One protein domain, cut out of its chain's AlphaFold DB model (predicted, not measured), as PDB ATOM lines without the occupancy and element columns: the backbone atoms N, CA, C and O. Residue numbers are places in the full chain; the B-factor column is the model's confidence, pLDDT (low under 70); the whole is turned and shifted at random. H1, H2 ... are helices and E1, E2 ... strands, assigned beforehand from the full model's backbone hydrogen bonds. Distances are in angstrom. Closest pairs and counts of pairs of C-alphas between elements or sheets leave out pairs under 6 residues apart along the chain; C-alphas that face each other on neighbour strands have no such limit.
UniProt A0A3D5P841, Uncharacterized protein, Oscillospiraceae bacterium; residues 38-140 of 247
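This is residues 38 to 140 of the 247 residues of an uncharacterized protein of Oscillospiraceae bacterium (UniProt A0A3D5P841). A twisted sheet of four strands has helices over both its faces: H2, the longest helix, crosses one face slantwise over the edge strand E1, and the short helices H1 and H4 pack together on the opposite face. H3 packs beside H2 and only grazes the sheet. The printed part has 103 residues, with four named helices and four named strands in the order H1 H2 E1 E2 E3 H3 E4 H4. The sheet is mixed, in the order E1 E2 E4 E3, and the class is mixed, helices and strands. The whole is compact, with a radius of gyration of the C-alphas of 12.9 A and spans of 32 by 29 by 28 A.

Find C-alpha 38 at (-17.790, 41.325, 38.551), where H1, residues 38 to 43, begins. H2, residues 53 to 67, runs 21.1 A from C-alpha 53 at (-7.200, 51.015, 26.633). Next come the strands E1, residues 71 to 77, 17.5 A; E2, residues 85 to 92, 21.8 A; and E3, residues 98 to 100, 7.0 A. H3, residues 107 to 116, spans 14.0 A, and E4, residues 129 to 136, spans 22.8 A. H4, residues 137 to 140, ends at C-alpha 140, (-23.913, 43.677, 38.671).

Look first at the hairpin E1 and E2, antiparallel at 163 degrees, with N 75 and O 89 2.9 A apart, within hydrogen-bond range. E2 and E4 are parallel at 23 degrees, with N 88 and O 131 at 2.8 A. E4 and the edge strand E3 are antiparallel at 155 degrees, with N 99 and O 134 at 2.8 A. H2 is on the sheet at a height of 9.0 A, over E1, at 48 degrees to it on the local plane; their closest C-alphas are those of Met 60 and Ile 71, 6.0 A apart. H2 and H3 touch, closest at the C-alphas of Tyr 59 and Thr 115, 5.6 A apart; they run opposite ways at a tilt of 37 degrees, only just steep. H3 only grazes the sheet, with residues 108 to 112. On the opposite face from H2, H1 has a height of 8.9 A over the sheet. H4, on the same face as H1, lies over none of the strands and touches H1, closest at the C-alphas of Tyr 39 and Val 140, 5.8 A apart. In H1, H2 and H3 every O i to N i+4 pair is within hydrogen-bond range; H4 is too short for such a pair.

The C-alphas of Gly 68 and Ser 82, 36.0 A apart, are the two farthest apart, and the printed part has no cut. The link from H3 to E4, residues 117 to 128, is long. The mean pLDDT of the printed part is 80.7; look for values under 70 at residues 78 to 85, 103 to 105, 122 to 123 and 125 to 128.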
ATOM      1  N   ASP A  38     -17.764  40.650  39.857       74.31
ATOM      2  CA  ASP A  38     -17.790  41.325  38.551       74.31
ATOM      3  C   ASP A  38     -17.853  42.853  38.664       74.31
ATOM      4  O   ASP A  38     -17.571  43.547  37.688       74.31
ATOM      5  N   TYR A  39     -18.222  43.398  39.827       82.31
ATOM      6  CA  TYR A  39     -18.394  44.841  40.015       82.31
ATOM      7  C   TYR A  39     -17.117  45.621  39.722       82.31
ATOM      8  O   TYR A  39     -17.140  46.524  38.886       82.31
ATOM      9  N   ASP A  40     -15.993  45.211  40.315       78.88
ATOM     10  CA  ASP A  40     -14.704  45.864  40.089       78.88
ATOM     11  C   ASP A  40     -14.331  45.832  38.605       78.88
ATOM     12  O   ASP A  40     -13.816  46.809  38.065       78.88
ATOM     13  N   PHE A  41     -14.653  44.744  37.903       76.62
ATOM     14  CA  PHE A  41     -14.456  44.663  36.460       76.62
ATOM     15  C   PHE A  41     -15.395  45.563  35.672       76.62
ATOM     16  O   PHE A  41     -14.972  46.163  34.686       76.62
ATOM     17  N   ALA A  42     -16.649  45.658  36.080       82.75
ATOM     18  CA  ALA A  42     -17.664  46.412  35.375       82.75
ATOM     19  C   ALA A  42     -17.496  47.932  35.549       82.75
ATOM     20  O   ALA A  42     -17.896  48.689  34.665       82.75
ATOM     21  N   THR A  43     -16.866  48.373  36.644       79.25
ATOM     22  CA  THR A  43     -16.620  49.793  36.952       79.25
ATOM     23  C   THR A  43     -15.164  50.235  36.786       79.25
ATOM     24  O   THR A  43     -14.882  51.431  36.852       79.25
ATOM     25  N   ALA A  44     -14.217  49.314  36.587       78.25
ATOM     26  CA  ALA A  44     -12.825  49.674  36.330       78.25
ATOM     27  C   ALA A  44     -12.660  50.389  34.984       78.25
ATOM     28  O   ALA A  44     -13.331  50.092  34.003       78.25
ATOM     29  N   THR A  45     -11.685  51.290  34.914       76.19
ATOM     30  CA  THR A  45     -11.224  51.881  33.653       76.19
ATOM     31  C   THR A  45      -9.819  51.378  33.358       76.19
ATOM     32  O   THR A  45      -8.966  51.382  34.245       76.19
ATOM     33  N   TYR A  46      -9.556  50.968  32.115       77.00
ATOM     34  CA  TYR A  46      -8.193  50.637  31.702       77.00
ATOM     35  C   TYR A  46      -7.296  51.881  31.795       77.00
ATOM     36  O   TYR A  46      -7.634  52.902  31.185       77.00
ATOM     37  N   PRO A  47      -6.156  51.812  32.507       78.44
ATOM     38  CA  PRO A  47      -5.155  52.875  32.501       78.44
ATOM     39  C   PRO A  47      -4.714  53.223  31.076       78.44
ATOM     40  O   PRO A  47      -4.677  52.352  30.212       78.44
ATOM     41  N   LYS A  48      -4.351  54.484  30.815       81.31
ATOM     42  CA  LYS A  48      -3.981  54.944  29.459       81.31
ATOM     43  C   LYS A  48      -2.779  54.211  28.857       81.31
ATOM     44  O   LYS A  48      -2.625  54.185  27.640       81.31
ATOM     45  N   ASP A  49      -1.912  53.675  29.705       79.81
ATOM     46  CA  ASP A  49      -0.735  52.885  29.354       79.81
ATOM     47  C   ASP A  49      -1.024  51.380  29.212       79.81
ATOM     48  O   ASP A  49      -0.160  50.635  28.746       79.81
ATOM     49  N   ASP A  50      -2.236  50.920  29.541       80.88
ATOM     50  CA  ASP A  50      -2.679  49.556  29.254       80.88
ATOM     51  C   ASP A  50      -2.906  49.382  27.746       80.88
ATOM     52  O   ASP A  50      -3.605  50.161  27.095       80.88
ATOM     53  N   PHE A  51      -2.350  48.314  27.175       77.19
ATOM     54  CA  PHE A  51      -2.438  48.042  25.740       77.19
ATOM     55  C   PHE A  51      -3.882  47.856  25.233       77.19
ATOM     56  O   PHE A  51      -4.134  48.009  24.038       77.19
ATOM     57  N   ARG A  52      -4.836  47.541  26.119       82.06
ATOM     58  CA  ARG A  52      -6.264  47.377  25.796       82.06
ATOM     59  C   ARG A  52      -7.020  48.699  25.775       82.06
ATOM     60  O   ARG A  52      -8.074  48.761  25.146       82.06
ATOM     61  N   HIS A  53      -6.502  49.743  26.426       84.19
ATOM     62  CA  HIS A  53      -7.200  51.015  26.633       84.19
ATOM     63  C   HIS A  53      -7.720  51.614  25.322       84.19
ATOM     64  O   HIS A  53      -8.918  51.844  25.175       84.19
ATOM     65  N   SER A  54      -6.835  51.774  24.332       87.25
ATOM     66  CA  SER A  54      -7.199  52.341  23.027       87.25
ATOM     67  C   SER A  54      -8.270  51.512  22.312       87.25
ATOM     68  O   SER A  54      -9.188  52.067  21.709       87.25
ATOM     69  N   PHE A  55      -8.198  50.180  22.391       89.88
ATOM     70  CA  PHE A  55      -9.222  49.328  21.794       89.88
ATOM     71  C   PHE A  55     -10.577  49.528  22.469       89.88
ATOM     72  O   PHE A  55     -11.572  49.749  21.783       89.88
ATOM     73  N   VAL A  56     -10.620  49.459  23.799       91.19
ATOM     74  CA  VAL A  56     -11.870  49.542  24.561       91.19
ATOM     75  C   VAL A  56     -12.535  50.901  24.364       91.19
ATOM     76  O   VAL A  56     -13.713  50.934  24.011       91.19
ATOM     77  N   GLU A  57     -11.788  52.006  24.450       91.75
ATOM     78  CA  GLU A  57     -12.340  53.342  24.189       91.75
ATOM     79  C   GLU A  57     -12.919  53.470  22.772       91.75
ATOM     80  O   GLU A  57     -14.018  53.999  22.586       91.75
ATOM     81  N   ASN A  58     -12.206  52.975  21.752       91.94
ATOM     82  CA  ASN A  58     -12.691  53.041  20.374       91.94
ATOM     83  C   ASN A  58     -13.894  52.113  20.143       91.94
ATOM     84  O   ASN A  58     -14.811  52.479  19.409       91.94
ATOM     85  N   TYR A  59     -13.930  50.942  20.781       92.88
ATOM     86  CA  TYR A  59     -15.078  50.041  20.731       92.88
ATOM     87  C   TYR A  59     -16.326  50.686  21.329       92.88
ATOM     88  O   TYR A  59     -17.370  50.709  20.676       92.88
ATOM     89  N   MET A  60     -16.205  51.245  22.536       92.75
ATOM     90  CA  MET A  60     -17.306  51.911  23.229       92.75
ATOM     91  C   MET A  60     -17.863  53.055  22.383       92.75
ATOM     92  O   MET A  60     -19.057  53.075  22.089       92.75
ATOM     93  N   ARG A  61     -16.983  53.920  21.865       90.94
ATOM     94  CA  ARG A  61     -17.364  55.023  20.971       90.94
ATOM     95  C   ARG A  61     -18.058  54.536  19.694       90.94
ATOM     96  O   ARG A  61     -19.025  55.148  19.246       90.94
ATOM     97  N   ASN A  62     -17.583  53.446  19.092       90.50
ATOM     98  CA  ASN A  62     -18.192  52.881  17.888       90.50
ATOM     99  C   ASN A  62     -19.610  52.364  18.155       90.50
ATOM    100  O   ASN A  62     -20.508  52.612  17.349       90.50
ATOM    101  N   ILE A  63     -19.837  51.678  19.276       90.75
ATOM    102  CA  ILE A  63     -21.176  51.210  19.650       90.75
ATOM    103  C   ILE A  63     -22.100  52.375  20.000       90.75
ATOM    104  O   ILE A  63     -23.231  52.405  19.516       90.75
ATOM    105  N   GLU A  64     -21.628  53.357  20.767       88.50
ATOM    106  CA  GLU A  64     -22.413  54.552  21.086       88.50
ATOM    107  C   GLU A  64     -22.858  55.280  19.810       88.50
ATOM    108  O   GLU A  64     -24.036  55.589  19.655       88.50
ATOM    109  N   ASN A  65     -21.960  55.454  18.839       83.75
ATOM    110  CA  ASN A  65     -22.283  56.107  17.567       83.75
ATOM    111  C   ASN A  65     -23.230  55.292  16.673       83.75
ATOM    112  O   ASN A  65     -24.007  55.870  15.915       83.75
ATOM    113  N   THR A  66     -23.145  53.960  16.704       81.25
ATOM    114  CA  THR A  66     -23.928  53.093  15.804       81.25
ATOM    115  C   THR A  66     -25.283  52.697  16.375       81.25
ATOM    116  O   THR A  66     -26.233  52.522  15.614       81.25
ATOM    117  N   ARG A  67     -25.393  52.558  17.699       77.19
ATOM    118  CA  ARG A  67     -26.603  52.073  18.376       77.19
ATOM    119  C   ARG A  67     -27.197  53.040  19.391       77.19
ATOM    120  O   ARG A  67     -28.306  52.793  19.851       77.19
ATOM    121  N   GLY A  68     -26.481  54.095  19.775       78.88
ATOM    122  CA  GLY A  68     -26.883  54.934  20.906       78.88
ATOM    123  C   GLY A  68     -26.888  54.177  22.239       78.88
ATOM    124  O   GLY A  68     -27.480  54.650  23.203       78.88
ATOM    125  N   CYS A  69     -26.271  52.991  22.298       84.19
ATOM    126  CA  CYS A  69     -26.158  52.210  23.522       84.19
ATOM    127  C   CYS A  69     -24.999  52.750  24.350       84.19
ATOM    128  O   CYS A  69     -23.859  52.717  23.889       84.19
ATOM    129  N   HIS A  70     -25.282  53.183  25.575       85.31
ATOM    130  CA  HIS A  70     -24.245  53.610  26.501       85.31
ATOM    131  C   HIS A  70     -23.578  52.390  27.149       85.31
ATOM    132  O   HIS A  70     -24.217  51.629  27.887       85.31
ATOM    133  N   ILE A  71     -22.296  52.195  26.839       89.44
ATOM    134  CA  ILE A  71     -21.464  51.152  27.438       89.44
ATOM    135  C   ILE A  71     -20.753  51.759  28.646       89.44
ATOM    136  O   ILE A  71     -20.129  52.809  28.535       89.44
ATOM    137  N   MET A  72     -20.826  51.078  29.787       88.56
ATOM    138  CA  MET A  72     -20.092  51.434  31.000       88.56
ATOM    139  C   MET A  72     -18.628  51.003  30.901       88.56
ATOM    140  O   MET A  72     -17.724  51.793  31.151       88.56
ATOM    141  N   ASN A  73     -18.395  49.747  30.511       89.19
ATOM    142  CA  ASN A  73     -17.060  49.193  30.317       89.19
ATOM    143  C   ASN A  73     -17.095  47.975  29.378       89.19
ATOM    144  O   ASN A  73     -18.139  47.343  29.202       89.19
ATOM    145  N   CYS A  74     -15.940  47.592  28.836       90.19
ATOM    146  CA  CYS A  74     -15.742  46.293  28.197       90.19
ATOM    147  C   CYS A  74     -14.556  45.570  28.827       90.19
ATOM    148  O   CYS A  74     -13.620  46.219  29.274       90.19
ATOM    149  N   LYS A  75     -14.534  44.236  28.820       85.12
ATOM    150  CA  LYS A  75     -13.418  43.476  29.399       85.12
ATOM    151  C   LYS A  75     -13.135  42.185  28.649       85.12
ATOM    152  O   LYS A  75     -14.049  41.492  28.219       85.12
ATOM    153  N   PHE A  76     -11.851  41.850  28.572       80.00
ATOM    154  CA  PHE A  76     -11.366  40.556  28.104       80.00
ATOM    155  C   PHE A  76     -11.114  39.600  29.274       80.00
ATOM    156  O   PHE A  76     -10.564  40.008  30.300       80.00
ATOM    157  N   GLU A  77     -11.486  38.337  29.098       77.50
ATOM    158  CA  GLU A  77     -11.195  37.242  30.025       77.50
ATOM    159  C   GLU A  77     -10.901  35.961  29.239       77.50
ATOM    160  O   GLU A  77     -11.626  35.621  28.301       77.50
ATOM    161  N   HIS A  78      -9.863  35.224  29.633       68.62
ATOM    162  CA  HIS A  78      -9.646  33.872  29.131       68.62
ATOM    163  C   HIS A  78     -10.441  32.866  29.985       68.62
ATOM    164  O   HIS A  78     -10.142  32.701  31.171       68.62
ATOM    165  N   PRO A  79     -11.428  32.147  29.422       61.03
ATOM    166  CA  PRO A  79     -12.205  31.171  30.171       61.03
ATOM    167  C   PRO A  79     -11.359  29.913  30.404       61.03
ATOM    168  O   PRO A  79     -11.296  29.047  29.542       61.03
ATOM    169  N   GLN A  80     -10.692  29.819  31.557       58.22
ATOM    170  CA  GLN A  80      -9.856  28.686  32.007       58.22
ATOM    171  C   GLN A  80      -8.688  28.282  31.069       58.22
ATOM    172  O   GLN A  80      -8.648  28.579  29.872       58.22
ATOM    173  N   GLU A  81      -7.686  27.583  31.618       50.84
ATOM    174  CA  GLU A  81      -6.551  27.051  30.847       50.84
ATOM    175  C   GLU A  81      -7.008  25.858  29.982       50.84
ATOM    176  O   GLU A  81      -6.953  24.714  30.417       50.84
ATOM    177  N   SER A  82      -7.554  26.125  28.789       56.44
ATOM    178  CA  SER A  82      -7.776  25.184  27.658       56.44
ATOM    179  C   SER A  82      -8.842  25.673  26.672       56.44
ATOM    180  O   SER A  82      -9.025  25.052  25.621       56.44
ATOM    181  N   SER A  83      -9.560  26.759  26.981       58.44
ATOM    182  CA  SER A  83     -10.595  27.243  26.071       58.44
ATOM    183  C   SER A  83     -10.021  27.743  24.746       58.44
ATOM    184  O   SER A  83      -8.920  28.284  24.670       58.44
ATOM    185  N   SER A  84     -10.804  27.548  23.685       65.75
ATOM    186  CA  SER A  84     -10.486  27.962  22.314       65.75
ATOM    187  C   SER A  84     -10.985  29.369  21.977       65.75
ATOM    188  O   SER A  84     -10.889  29.789  20.819       65.75
ATOM    189  N   PHE A  85     -11.556  30.075  22.957       68.00
ATOM    190  CA  PHE A  85     -12.121  31.408  22.799       68.00
ATOM    191  C   PHE A  85     -11.749  32.336  23.955       68.00
ATOM    192  O   PHE A  85     -11.483  31.877  25.060       68.00
ATOM    193  N   ILE A  86     -11.775  33.641  23.688       78.38
ATOM    194  CA  ILE A  86     -11.655  34.718  24.676       78.38
ATOM    195  C   ILE A  86     -13.047  35.309  24.899       78.38
ATOM    196  O   ILE A  86     -13.753  35.614  23.932       78.38
ATOM    197  N   ASN A  87     -13.434  35.498  26.156       83.44
ATOM    198  CA  ASN A  87     -14.646  36.219  26.514       83.44
ATOM    199  C   ASN A  87     -14.408  37.720  26.389       83.44
ATOM    200  O   ASN A  87     -13.436  38.254  26.923       83.44
ATOM    201  N   PHE A  88     -15.318  38.396  25.702       87.88
ATOM    202  CA  PHE A  88     -15.395  39.843  25.634       87.88
ATOM    203  C   PHE A  88     -16.723  40.293  26.241       87.88
ATOM    204  O   PHE A  88     -17.775  40.225  25.599       87.88
ATOM    205  N   TYR A  89     -16.664  40.716  27.500       89.56
ATOM    206  CA  TYR A  89     -17.809  41.245  28.227       89.56
ATOM    207  C   TYR A  89     -18.040  42.703  27.855       89.56
ATOM    208  O   TYR A  89     -17.090  43.481  27.768       89.56
ATOM    209  N   ILE A  90     -19.302  43.072  27.676       92.69
ATOM    210  CA  ILE A  90     -19.748  44.436  27.408       92.69
ATOM    211  C   ILE A  90     -20.784  44.783  28.471       92.69
ATOM    212  O   ILE A  90     -21.884  44.230  28.471       92.69
ATOM    213  N   TYR A  91     -20.429  45.689  29.374       91.75
ATOM    214  CA  TYR A  91     -21.292  46.139  30.458       91.75
ATOM    215  C   TYR A  91     -22.105  47.341  29.994       91.75
ATOM    216  O   TYR A  91     -21.549  48.390  29.677       91.75
ATOM    217  N   MET A  92     -23.421  47.193  29.943       91.56
ATOM    218  CA  MET A  92     -24.346  48.201  29.428       91.56
ATOM    219  C   MET A  92     -25.428  48.501  30.452       91.56
ATOM    220  O   MET A  92     -25.754  47.660  31.288       91.56
ATOM    221  N   TRP A  93     -26.024  49.687  30.368       87.38
ATOM    222  CA  TRP A  93     -27.159  50.040  31.221       87.38
ATOM    223  C   TRP A  93     -28.419  49.252  30.886       87.38
ATOM    224  O   TRP A  93     -29.181  48.888  31.782       87.38
ATOM    225  N   ASP A  94     -28.620  48.951  29.608       82.56
ATOM    226  CA  ASP A  94     -29.842  48.335  29.111       82.56
ATOM    227  C   ASP A  94     -29.589  46.912  28.608       82.56
ATOM    228  O   ASP A  94     -28.496  46.574  28.153       82.56
ATOM    229  N   GLY A  95     -30.626  46.075  28.672       83.31
ATOM    230  CA  GLY A  95     -30.577  44.677  28.249       83.31
ATOM    231  C   GLY A  95     -30.937  43.699  29.364       83.31
ATOM    232  O   GLY A  95     -31.376  44.089  30.448       83.31
ATOM    233  N   LYS A  96     -30.773  42.408  29.069       85.62
ATOM    234  CA  LYS A  96     -30.930  41.319  30.043       85.62
ATOM    235  C   LYS A  96     -29.748  41.295  31.009       85.62
ATOM    236  O   LYS A  96     -28.705  41.855  30.695       85.62
ATOM    237  N   GLU A  97     -29.911  40.615  32.142       85.12
ATOM    238  CA  GLU A  97     -28.832  40.379  33.114       85.12
ATOM    239  C   GLU A  97     -27.545  39.896  32.428       85.12
ATOM    240  O   GLU A  97     -26.503  40.537  32.549       85.12
ATOM    241  N   GLU A  98     -27.661  38.848  31.611       88.56
ATOM    242  CA  GLU A  98     -26.591  38.353  30.751       88.56
ATOM    243  C   GLU A  98     -27.156  37.854  29.412       88.56
ATOM    244  O   GLU A  98     -28.212  37.214  29.351       88.56
ATOM    245  N   GLU A  99     -26.457  38.140  28.312       87.69
ATOM    246  CA  GLU A  99     -26.813  37.660  26.981       87.69
ATOM    247  C   GLU A  99     -25.584  37.317  26.130       87.69
ATOM    248  O   GLU A  99     -24.741  38.160  25.828       87.69
ATOM    249  N   PHE A 100     -25.538  36.074  25.647       85.69
ATOM    250  CA  PHE A 100     -24.561  35.644  24.649       85.69
ATOM    251  C   PHE A 100     -24.959  36.118  23.254       85.69
ATOM    252  O   PHE A 100     -26.023  35.762  22.734       85.69
ATOM    253  N   VAL A 101     -24.052  36.826  22.590       83.88
ATOM    254  CA  VAL A 101     -24.226  37.231  21.197       83.88
ATOM    255  C   VAL A 101     -23.965  36.033  20.283       83.88
ATOM    256  O   VAL A 101     -22.826  35.651  20.025       83.88
ATOM    257  N   LYS A 102     -25.044  35.421  19.784       75.12
ATOM    258  CA  LYS A 102     -24.974  34.207  18.947       75.12
ATOM    259  C   LYS A 102     -24.776  34.485  17.455       75.12
ATOM    260  O   LYS A 102     -24.227  33.638  16.755       75.12
ATOM    261  N   ASP A 103     -25.243  35.631  16.951       69.88
ATOM    262  CA  ASP A 103     -25.045  36.008  15.544       69.88
ATOM    263  C   ASP A 103     -23.734  36.784  15.389       69.88
ATOM    264  O   ASP A 103     -23.575  37.895  15.904       69.88
ATOM    265  N   SER A 104     -22.808  36.216  14.618       61.22
ATOM    266  CA  SER A 104     -21.544  36.861  14.252       61.22
ATOM    267  C   SER A 104     -21.723  38.095  13.361       61.22
ATOM    268  O   SER A 104     -20.766  38.832  13.141       61.22
ATOM    269  N   ARG A 105     -22.938  38.341  12.855       58.62
ATOM    270  CA  ARG A 105     -23.331  39.561  12.135       58.62
ATOM    271  C   ARG A 105     -24.030  40.589  13.019       58.62
ATOM    272  O   ARG A 105     -24.538  41.572  12.493       58.62
ATOM    273  N   SER A 106     -24.107  40.361  14.327       77.69
ATOM    274  CA  SER A 106     -24.581  41.395  15.242       77.69
ATOM    275  C   SER A 106     -23.700  42.640  15.142       77.69
ATOM    276  O   SER A 106     -22.494  42.540  14.904       77.69
ATOM    277  N   ASP A 107     -24.281  43.812  15.383       83.56
ATOM    278  CA  ASP A 107     -23.498  45.051  15.352       83.56
ATOM    279  C   ASP A 107     -22.421  45.063  16.443       83.56
ATOM    280  O   ASP A 107     -21.372  45.660  16.246       83.56
ATOM    281  N   PHE A 108     -22.619  44.343  17.556       88.12
ATOM    282  CA  PHE A 108     -21.592  44.168  18.586       88.12
ATOM    283  C   PHE A 108     -20.359  43.432  18.055       88.12
ATOM    284  O   PHE A 108     -19.230  43.856  18.314       88.12
ATOM    285  N   ALA A 109     -20.568  42.365  17.277       83.50
ATOM    286  CA  ALA A 109     -19.490  41.647  16.608       83.50
ATOM    287  C   ALA A 109     -18.874  42.482  15.477       83.50
ATOM    288  O   ALA A 109     -17.653  42.578  15.375       83.50
ATOM    289  N   ALA A 110     -19.694  43.141  14.655       82.12
ATOM    290  CA  ALA A 110     -19.208  43.998  13.575       82.12
ATOM    291  C   ALA A 110     -18.355  45.163  14.106       82.12
ATOM    292  O   ALA A 110     -17.267  45.412  13.585       82.12
ATOM    293  N   ALA A 111     -18.804  45.820  15.179       88.00
ATOM    294  CA  ALA A 111     -18.061  46.873  15.855       88.00
ATOM    295  C   ALA A 111     -16.717  46.356  16.365       88.00
ATOM    296  O   ALA A 111     -15.704  47.013  16.149       88.00
ATOM    297  N   PHE A 112     -16.677  45.149  16.939       87.25
ATOM    298  CA  PHE A 112     -15.453  44.558  17.486       87.25
ATOM    299  C   PHE A 112     -14.379  44.446  16.408       87.25
ATOM    300  O   PHE A 112     -13.271  44.968  16.552       87.25
ATOM    301  N   TYR A 113     -14.740  43.837  15.280       80.38
ATOM    302  CA  TYR A 113     -13.824  43.668  14.157       80.38
ATOM    303  C   TYR A 113     -13.491  44.982  13.449       80.38
ATOM    304  O   TYR A 113     -12.393  45.111  12.914       80.38
ATOM    305  N   SER A 114     -14.398  45.963  13.439       82.62
ATOM    306  CA  SER A 114     -14.093  47.298  12.911       82.62
ATOM    307  C   SER A 114     -13.091  48.045  13.795       82.62
ATOM    308  O   SER A 114     -12.161  48.659  13.281       82.62
ATOM    309  N   THR A 115     -13.210  47.920  15.119       88.25
ATOM    310  CA  THR A 115     -12.286  48.533  16.075       88.25
ATOM    311  C   THR A 115     -10.901  47.906  15.976       88.25
ATOM    312  O   THR A 115      -9.914  48.635  15.966       88.25
ATOM    313  N   LEU A 116     -10.813  46.583  15.793       83.56
ATOM    314  CA  LEU A 116      -9.533  45.890  15.585       83.56
ATOM    315  C   LEU A 116      -8.736  46.429  14.384       83.56
ATOM    316  O   LEU A 116      -7.517  46.304  14.363       83.56
ATOM    317  N   GLN A 117      -9.397  47.027  13.384       79.25
ATOM    318  CA  GLN A 117      -8.720  47.593  12.207       79.25
ATOM    319  C   GLN A 117      -8.019  48.927  12.491       79.25
ATOM    320  O   GLN A 117      -7.167  49.334  11.702       79.25
ATOM    321  N   ILE A 118      -8.390  49.616  13.573       81.00
ATOM    322  CA  ILE A 118      -7.885  50.955  13.919       81.00
ATOM    323  C   ILE A 118      -7.167  50.999  15.273       81.00
ATOM    324  O   ILE A 118      -6.351  51.887  15.500       81.00
ATOM    325  N   ALA A 119      -7.446  50.040  16.155       82.44
ATOM    326  CA  ALA A 119      -6.790  49.853  17.437       82.44
ATOM    327  C   ALA A 119      -6.422  48.372  17.568       82.44
ATOM    328  O   ALA A 119      -7.277  47.521  17.801       82.44
ATOM    329  N   GLU A 120      -5.146  48.059  17.370       71.56
ATOM    330  CA  GLU A 120      -4.667  46.683  17.456       71.56
ATOM    331  C   GLU A 120      -4.766  46.161  18.896       71.56
ATOM    332  O   GLU A 120      -4.384  46.848  19.843       71.56
ATOM    333  N   LEU A 121      -5.227  44.918  19.051       75.50
ATOM    334  CA  LEU A 121      -5.114  44.159  20.296       75.50
ATOM    335  C   LEU A 121      -4.032  43.087  20.132       75.50
ATOM    336  O   LEU A 121      -4.268  42.084  19.453       75.50
ATOM    337  N   PRO A 122      -2.848  43.268  20.742       66.94
ATOM    338  CA  PRO A 122      -1.817  42.238  20.788       66.94
ATOM    339  C   PRO A 122      -2.380  40.884  21.245       66.94
ATOM    340  O   PRO A 122      -3.105  40.806  22.233       66.94
ATOM    341  N   GLY A 123      -2.045  39.809  20.528       62.53
ATOM    342  CA  GLY A 123      -2.509  38.446  20.827       62.53
ATOM    343  C   GLY A 123      -3.897  38.064  20.291       62.53
ATOM    344  O   GLY A 123      -4.198  36.872  20.234       62.53
ATOM    345  N   VAL A 124      -4.715  39.014  19.827       71.12
ATOM    346  CA  VAL A 124      -5.936  38.699  19.071       71.12
ATOM    347  C   VAL A 124      -5.560  38.535  17.604       71.12
ATOM    348  O   VAL A 124      -4.964  39.421  17.005       71.12
ATOM    349  N   THR A 125      -5.877  37.388  17.017       65.81
ATOM    350  CA  THR A 125      -5.558  37.060  15.622       65.81
ATOM    351  C   THR A 125      -6.820  36.676  14.859       65.81
ATOM    352  O   THR A 125      -7.874  36.464  15.457       65.81
ATOM    353  N   ASP A 126      -6.705  36.517  13.538       58.59
ATOM    354  CA  ASP A 126      -7.780  35.990  12.683       58.59
ATOM    355  C   ASP A 126      -8.297  34.606  13.136       58.59
ATOM    356  O   ASP A 126      -9.403  34.212  12.768       58.59
ATOM    357  N   GLU A 127      -7.497  33.858  13.902       61.75
ATOM    358  CA  GLU A 127      -7.822  32.517  14.404       61.75
ATOM    359  C   GLU A 127      -8.369  32.535  15.838       61.75
ATOM    360  O   GLU A 127      -8.872  31.524  16.328       61.75
ATOM    361  N   THR A 128      -8.298  33.682  16.518       69.69
ATOM    362  CA  THR A 128      -8.793  33.836  17.885       69.69
ATOM    363  C   THR A 128     -10.319  33.914  17.870       69.69
ATOM    364  O   THR A 128     -10.902  34.863  17.340       69.69
ATOM    365  N   ASN A 129     -10.989  32.937  18.486       74.00
ATOM    366  CA  ASN A 129     -12.439  32.999  18.647       74.00
ATOM    367  C   ASN A 129     -12.786  33.964  19.782       74.00
ATOM    368  O   ASN A 129     -12.272  33.833  20.889       74.00
ATOM    369  N   ILE A 130     -13.680  34.913  19.521       78.81
ATOM    370  CA  ILE A 130     -14.170  35.848  20.535       78.81
ATOM    371  C   ILE A 130     -15.622  35.505  20.845       78.81
ATOM    372  O   ILE A 130     -16.458  35.453  19.940       78.81
ATOM    373  N   GLN A 131     -15.922  35.275  22.118       84.50
ATOM    374  CA  GLN A 131     -17.281  35.140  22.617       84.50
ATOM    375  C   GLN A 131     -17.714  36.478  23.210       84.50
ATOM    376  O   GLN A 131     -17.155  36.929  24.203       84.50
ATOM    377  N   ILE A 132     -18.706  37.118  22.595       87.12
ATOM    378  CA  ILE A 132     -19.220  38.402  23.072       87.12
ATOM    379  C   ILE A 132     -20.387  38.152  24.027       87.12
ATOM    380  O   ILE A 132     -21.350  37.461  23.674       87.12
ATOM    381  N   ILE A 133     -20.289  38.734  25.219       89.06
ATOM    382  CA  ILE A 133     -21.249  38.574  26.310       89.06
ATOM    383  C   ILE A 133     -21.702  39.966  26.740       89.06
ATOM    384  O   ILE A 133     -20.899  40.797  27.154       89.06
ATOM    385  N   LEU A 134     -22.992  40.231  26.618       91.44
ATOM    386  CA  LEU A 134     -23.608  41.470  27.071       91.44
ATOM    387  C   LEU A 134     -24.023  41.285  28.528       91.44
ATOM    388  O   LEU A 134     -24.694  40.302  28.839       91.44
ATOM    389  N   LYS A 135     -23.648  42.216  29.402       91.50
ATOM    390  CA  LYS A 135     -24.042  42.228  30.812       91.50
ATOM    391  C   LYS A 135     -24.752  43.526  31.147       91.50
ATOM    392  O   LYS A 135     -24.277  44.605  30.791       91.50
ATOM    393  N   ASN A 136     -25.867  43.429  31.858       91.00
ATOM    394  CA  ASN A 136     -26.543  44.612  32.368       91.00
ATOM    395  C   ASN A 136     -25.911  45.040  33.700       91.00
ATOM    396  O   ASN A 136     -26.017  44.348  34.715       91.00
ATOM    397  N   ILE A 137     -25.274  46.213  33.695       90.12
ATOM    398  CA  ILE A 137     -24.549  46.774  34.840       90.12
ATOM    399  C   ILE A 137     -25.445  46.960  36.069       90.12
ATOM    400  O   ILE A 137     -24.964  46.841  37.192       90.12
ATOM    401  N   ARG A 138     -26.756  47.183  35.890       90.31
ATOM    402  CA  ARG A 138     -27.695  47.344  37.007       90.31
ATOM    403  C   ARG A 138     -27.755  46.078  37.867       90.31
ATOM    404  O   ARG A 138     -27.779  46.171  39.090       90.31
ATOM    405  N   TYR A 139     -27.712  44.899  37.247       89.62
ATOM    406  CA  TYR A 139     -27.700  43.627  37.976       89.62
ATOM    407  C   TYR A 139     -26.369  43.394  38.689       89.62
ATOM    408  O   TYR A 139     -26.370  42.957  39.836       89.62
ATOM    409  N   VAL A 140     -25.249  43.765  38.059       89.19
ATOM    410  CA  VAL A 140     -23.913  43.677  38.671       89.19
ATOM    411  C   VAL A 140     -23.815  44.578  39.906       89.19
ATOM    412  O   VAL A 140     -23.400  44.124  40.971       89.19
TER     413      VAL A 140